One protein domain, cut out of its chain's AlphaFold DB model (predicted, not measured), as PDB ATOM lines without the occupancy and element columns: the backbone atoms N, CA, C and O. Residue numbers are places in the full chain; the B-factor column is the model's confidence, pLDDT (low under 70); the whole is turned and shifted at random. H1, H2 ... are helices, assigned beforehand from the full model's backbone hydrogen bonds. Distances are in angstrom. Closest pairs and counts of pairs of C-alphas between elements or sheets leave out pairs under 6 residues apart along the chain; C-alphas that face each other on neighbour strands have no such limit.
ATOM      1  N   LEU A  22     -18.120  42.913  82.373       90.19
ATOM      2  CA  LEU A  22     -16.895  43.728  82.297       90.19
ATOM      3  C   LEU A  22     -16.035  43.684  83.574       90.19
ATOM      4  O   LEU A  22     -15.355  44.650  83.927       90.19
ATOM      5  N   GLY A  23     -16.121  42.580  84.322       91.75
ATOM      6  CA  GLY A  23     -15.497  42.438  85.640       91.75
ATOM      7  C   GLY A  23     -16.130  43.301  86.745       91.75
ATOM      8  O   GLY A  23     -15.640  43.297  87.869       91.75
ATOM      9  N   PHE A  24     -17.214  44.033  86.463       93.75
ATOM     10  CA  PHE A  24     -17.942  44.841  87.446       93.75
ATOM     11  C   PHE A  24     -18.824  43.992  88.366       93.75
ATOM     12  O   PHE A  24     -18.901  44.240  89.568       93.75
ATOM     13  N   THR A  25     -19.526  43.012  87.802       93.69
ATOM     14  CA  THR A  25     -20.440  42.135  88.541       93.69
ATOM     15  C   THR A  25     -20.588  40.788  87.841       93.69
ATOM     16  O   THR A  25     -20.469  40.708  86.620       93.69
ATOM     17  N   SER A  26     -20.882  39.735  88.605       93.56
ATOM     18  CA  SER A  26     -21.321  38.437  88.070       93.56
ATOM     19  C   SER A  26     -22.833  38.376  87.816       93.56
ATOM     20  O   SER A  26     -23.308  37.442  87.173       93.56
ATOM     21  N   GLY A  27     -23.592  39.345  88.340       92.19
ATOM     22  CA  GLY A  27     -25.041  39.445  88.187       92.19
ATOM     23  C   GLY A  27     -25.458  40.436  87.100       92.19
ATOM     24  O   GLY A  27     -24.741  40.684  86.133       92.19
ATOM     25  N   LYS A  28     -26.637  41.041  87.272       90.38
ATOM     26  CA  LYS A  28     -27.115  42.116  86.396       90.38
ATOM     27  C   LYS A  28     -26.716  43.473  86.977       90.38
ATOM     28  O   LYS A  28     -27.086  43.788  88.106       90.38
ATOM     29  N   ALA A  29     -25.973  44.271  86.212       90.19
ATOM     30  CA  ALA A  29     -25.676  45.651  86.587       90.19
ATOM     31  C   ALA A  29     -26.961  46.497  86.612       90.19
ATOM     32  O   ALA A  29     -27.917  46.227  85.883       90.19
ATOM     33  N   TRP A  30     -26.976  47.518  87.468       89.31
ATOM     34  CA  TRP A  30     -28.120  48.419  87.622       89.31
ATOM     35  C   TRP A  30     -28.299  49.372  86.426       89.31
ATOM     36  O   TRP A  30     -29.386  49.907  86.242       89.31
ATOM     37  N   GLU A  31     -27.252  49.545  85.617       88.12
ATOM     38  CA  GLU A  31     -27.221  50.309  84.370       88.12
ATOM     39  C   GLU A  31     -26.279  49.613  83.378       88.12
ATOM     40  O   GLU A  31     -25.388  48.858  83.782       88.12
ATOM     41  N   SER A  32     -26.471  49.853  82.084       85.75
ATOM     42  CA  SER A  32     -25.553  49.384  81.048       85.75
ATOM     43  C   SER A  32     -24.207  50.108  81.138       85.75
ATOM     44  O   SER A  32     -24.123  51.281  81.501       85.75
ATOM     45  N   ALA A  33     -23.129  49.412  80.782       83.12
ATOM     46  CA  ALA A  33     -21.842  50.065  80.578       83.12
ATOM     47  C   ALA A  33     -21.916  51.054  79.402       83.12
ATOM     48  O   ALA A  33     -22.779  50.940  78.528       83.12
ATOM     49  N   GLN A  34     -21.003  52.023  79.382       83.06
ATOM     50  CA  GLN A  34     -20.935  53.009  78.306       83.06
ATOM     51  C   GLN A  34     -20.680  52.316  76.936       83.06
ATOM     52  O   GLN A  34     -19.988  51.306  76.900       83.06
ATOM     53  N   PRO A  35     -21.212  52.780  75.791       71.31
ATOM     54  CA  PRO A  35     -21.038  52.076  74.509       71.31
ATOM     55  C   PRO A  35     -19.644  52.191  73.869       71.31
ATOM     56  O   PRO A  35     -19.189  51.248  73.231       71.31
ATOM     57  N   ASP A  36     -18.945  53.315  74.051       66.94
ATOM     58  CA  ASP A  36     -17.598  53.591  73.500       66.94
ATOM     59  C   ASP A  36     -16.467  52.808  74.205       66.94
ATOM     60  O   ASP A  36     -15.277  53.011  73.972       66.94
ATOM     61  N   SER A  37     -16.854  51.894  75.084       56.28
ATOM     62  CA  SER A  37     -16.072  51.525  76.249       56.28
ATOM     63  C   SER A  37     -15.419  50.144  76.118       56.28
ATOM     64  O   SER A  37     -14.395  49.891  76.754       56.28
ATOM     65  N   LEU A  38     -15.905  49.308  75.187       52.66
ATOM     66  CA  LEU A  38     -15.407  47.947  74.939       52.66
ATOM     67  C   LEU A  38     -13.919  47.887  74.544       52.66
ATOM     68  O   LEU A  38     -13.311  46.823  74.646       52.66
ATOM     69  N   ALA A  39     -13.322  49.009  74.125       60.19
ATOM     70  CA  ALA A  39     -11.898  49.112  73.802       60.19
ATOM     71  C   ALA A  39     -11.000  49.509  74.996       60.19
ATOM     72  O   ALA A  39      -9.788  49.352  74.904       60.19
ATOM     73  N   THR A  40     -11.555  50.002  76.113       78.62
ATOM     74  CA  THR A  40     -10.766  50.631  77.196       78.62
ATOM     75  C   THR A  40     -11.146  50.076  78.572       78.62
ATOM     76  O   THR A  40     -11.868  50.702  79.348       78.62
ATOM     77  N   THR A  41     -10.665  48.871  78.888       91.75
ATOM     78  CA  THR A  41     -10.795  48.278  80.236       91.75
ATOM     79  C   THR A  41      -9.585  48.624  81.100       91.75
ATOM     80  O   THR A  41      -8.499  48.856  80.570       91.75
ATOM     81  N   VAL A  42      -9.731  48.596  82.431       94.25
ATOM     82  CA  VAL A  42      -8.591  48.788  83.350       94.25
ATOM     83  C   VAL A  42      -7.484  47.783  83.058       94.25
ATOM     84  O   VAL A  42      -6.332  48.181  83.009       94.25
ATOM     85  N   ALA A  43      -7.816  46.510  82.826       94.81
ATOM     86  CA  ALA A  43      -6.826  45.483  82.507       94.81
ATOM     87  C   ALA A  43      -6.037  45.790  81.218       94.81
ATOM     88  O   ALA A  43      -4.822  45.602  81.191       94.81
ATOM     89  N   ALA A  44      -6.703  46.287  80.168       93.25
ATOM     90  CA  ALA A  44      -6.036  46.679  78.924       93.25
ATOM     91  C   ALA A  44      -5.131  47.906  79.126       93.25
ATOM     92  O   ALA A  44      -3.965  47.893  78.737       93.25
ATOM     93  N   GLU A  45      -5.643  48.935  79.803       94.44
ATOM     94  CA  GLU A  45      -4.891  50.148  80.129       94.44
ATOM     95  C   GLU A  45      -3.711  49.867  81.080       94.44
ATOM     96  O   GLU A  45      -2.674  50.514  80.991       94.44
ATOM     97  N   ASP A  46      -3.845  48.916  82.005       95.50
ATOM     98  CA  ASP A  46      -2.789  48.524  82.944       95.50
ATOM     99  C   ASP A  46      -1.596  47.904  82.210       95.50
ATOM    100  O   ASP A  46      -0.449  48.250  82.506       95.50
ATOM    101  N   ALA A  47      -1.878  47.059  81.213       95.00
ATOM    102  CA  ALA A  47      -0.879  46.385  80.392       95.00
ATOM    103  C   ALA A  47      -0.171  47.321  79.396       95.00
ATOM    104  O   ALA A  47       1.011  47.124  79.106       95.00
ATOM    105  N   ASP A  48      -0.855  48.347  78.879       93.00
ATOM    106  CA  ASP A  48      -0.252  49.311  77.958       93.00
ATOM    107  C   ASP A  48       0.470  50.447  78.701       93.00
ATOM    108  O   ASP A  48      -0.130  51.324  79.322       93.00
ATOM    109  N   SER A  49       1.798  50.497  78.595       91.81
ATOM    110  CA  SER A  49       2.597  51.584  79.177       91.81
ATOM    111  C   SER A  49       2.281  52.975  78.591       91.81
ATOM    112  O   SER A  49       2.506  53.983  79.271       91.81
ATOM    113  N   GLY A  50       1.753  53.052  77.365       90.38
ATOM    114  CA  GLY A  50       1.326  54.279  76.689       90.38
ATOM    115  C   GLY A  50      -0.057  54.786  77.107       90.38
ATOM    116  O   GLY A  50      -0.412  55.911  76.758       90.38
ATOM    117  N   SER A  51      -0.787  54.002  77.901       92.19
ATOM    118  CA  SER A  51      -2.186  54.230  78.244       92.19
ATOM    119  C   SER A  51      -2.443  55.477  79.090       92.19
ATOM    120  O   SER A  51      -1.545  56.034  79.743       92.19
ATOM    121  N   LEU A  52      -3.711  55.891  79.143       91.25
ATOM    122  CA  LEU A  52      -4.145  56.996  79.988       91.25
ATOM    123  C   LEU A  52      -3.962  56.643  81.469       91.25
ATOM    124  O   LEU A  52      -3.443  57.463  82.231       91.25
ATOM    125  N   LEU A  53      -4.312  55.421  81.882       93.94
ATOM    126  CA  LEU A  53      -4.107  54.957  83.260       93.94
ATOM    127  C   LEU A  53      -2.640  55.081  83.686       93.94
ATOM    128  O   LEU A  53      -2.331  55.634  84.751       93.94
ATOM    129  N   ASN A  54      -1.722  54.594  82.852       93.62
ATOM    130  CA  ASN A  54      -0.299  54.626  83.163       93.62
ATOM    131  C   ASN A  54       0.280  56.048  83.063       93.62
ATOM    132  O   ASN A  54       1.162  56.396  83.855       93.62
ATOM    133  N   LEU A  55      -0.266  56.920  82.206       92.88
ATOM    134  CA  LEU A  55       0.030  58.355  82.238       92.88
ATOM    135  C   LEU A  55      -0.367  58.984  83.580       92.88
ATOM    136  O   LEU A  55       0.465  59.641  84.210       92.88
ATOM    137  N   TYR A  56      -1.590  58.750  84.064       95.44
ATOM    138  CA  TYR A  56      -2.039  59.265  85.362       95.44
ATOM    139  C   TYR A  56      -1.160  58.765  86.507       95.44
ATOM    140  O   TYR A  56      -0.744  59.557  87.355       95.44
ATOM    141  N   ARG A  57      -0.803  57.475  86.517       95.75
ATOM    142  CA  ARG A  57       0.134  56.930  87.509       95.75
ATOM    143  C   ARG A  57       1.476  57.650  87.466       95.75
ATOM    144  O   ARG A  57       1.947  58.070  88.525       95.75
ATOM    145  N   ARG A  58       2.079  57.848  86.287       94.44
ATOM    146  CA  ARG A  58       3.337  58.608  86.146       94.44
ATOM    147  C   ARG A  58       3.204  60.026  86.695       94.44
ATOM    148  O   ARG A  58       4.046  60.448  87.484       94.44
ATOM    149  N   LEU A  59       2.132  60.739  86.350       94.69
ATOM    150  CA  LEU A  59       1.891  62.108  86.820       94.69
ATOM    151  C   LEU A  59       1.682  62.178  88.341       94.69
ATOM    152  O   LEU A  59       2.184  63.100  88.985       94.69
ATOM    153  N   ILE A  60       0.997  61.198  88.938       96.81
ATOM    154  CA  ILE A  60       0.829  61.100  90.395       96.81
ATOM    155  C   ILE A  60       2.180  60.888  91.083       96.81
ATOM    156  O   ILE A  60       2.475  61.571  92.065       96.81
ATOM    157  N   HIS A  61       3.017  59.977  90.577       96.06
ATOM    158  CA  HIS A  61       4.362  59.764  91.120       96.06
ATOM    159  C   HIS A  61       5.219  61.022  90.977       96.06
ATOM    160  O   HIS A  61       5.837  61.449  91.951       96.06
ATOM    161  N   LEU A  62       5.171  61.675  89.813       94.50
ATOM    162  CA  LEU A  62       5.887  62.922  89.576       94.50
ATOM    163  C   LEU A  62       5.450  64.016  90.559       94.50
ATOM    164  O   LEU A  62       6.294  64.676  91.158       94.50
ATOM    165  N   ARG A  63       4.142  64.173  90.792       95.62
ATOM    166  CA  ARG A  63       3.606  65.115  91.785       95.62
ATOM    167  C   ARG A  63       4.092  64.798  93.200       95.62
ATOM    168  O   ARG A  63       4.419  65.725  93.930       95.62
ATOM    169  N   LYS A  64       4.141  63.520  93.594       96.25
ATOM    170  CA  LYS A  64       4.629  63.096  94.920       96.25
ATOM    171  C   LYS A  64       6.127  63.352  95.109       96.25
ATOM    172  O   LYS A  64       6.552  63.628  96.222       96.25
ATOM    173  N   GLN A  65       6.907  63.252  94.036       94.38
ATOM    174  CA  GLN A  65       8.367  63.392  94.059       94.38
ATOM    175  C   GLN A  65       8.857  64.837  93.868       94.38
ATOM    176  O   GLN A  65      10.047  65.085  94.019       94.38
ATOM    177  N   ASN A  66       7.978  65.783  93.519       94.12
ATOM    178  CA  ASN A  66       8.352  67.172  93.240       94.12
ATOM    179  C   ASN A  66       7.476  68.131  94.056       94.12
ATOM    180  O   ASN A  66       6.295  68.324  93.748       94.12
TER     181      ASN A  66
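Overview. This is residues 22 to 66 of the 172 residues of the protein "DUF3459 domain-containing protein" of Gemmatimonadetes bacterium 13_2_20CM_1_70_33 (UniProt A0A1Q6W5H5). A long winding stretch, residues 22 to 41, leads into a short helix, H1, and a tight turn then sets off a longer helix, H2, which meets H1 near its own beginning and sticks out with residues 59 to 65 to make one end of a rod. At the other end a loop, residues 25 to 32, sticks out. The printed part has 45 residues with two named helices, H1 then H2, and no named strand; it is all helix in class, with under half of the residues in named elements. It is only just extended, close to loose, with a radius of gyration of the C-alphas of 14.2 A, and spans 44 by 18 by 16 A.

Arrangement. H1, residues 42 to 47, and H2, residues 52 to 65, touch, H2 with residues 52 to 54 alone. Their closest C-alphas, those of Glu 45 and Leu 53, are 5.8 A apart. Their lines are about perpendicular, at 74 degrees. In H1 and H2 every O i to N i+4 pair is within hydrogen-bond range.

Along the chain. H1 begins at C-alpha 42 (-8.591, 48.788, 83.350) and is 8.6 A long. H2 is 19.9 A long and ends at C-alpha 65 (8.367, 63.392, 94.059).

Size, cuts and confidence. The C-alphas farthest apart, those of Lys 28 and Asn 66, are 44.0 A apart. The printed part has no cut, and the link from H1 to H2 is tight. Confidence is low, with pLDDT under 70, at residues 36 to 39.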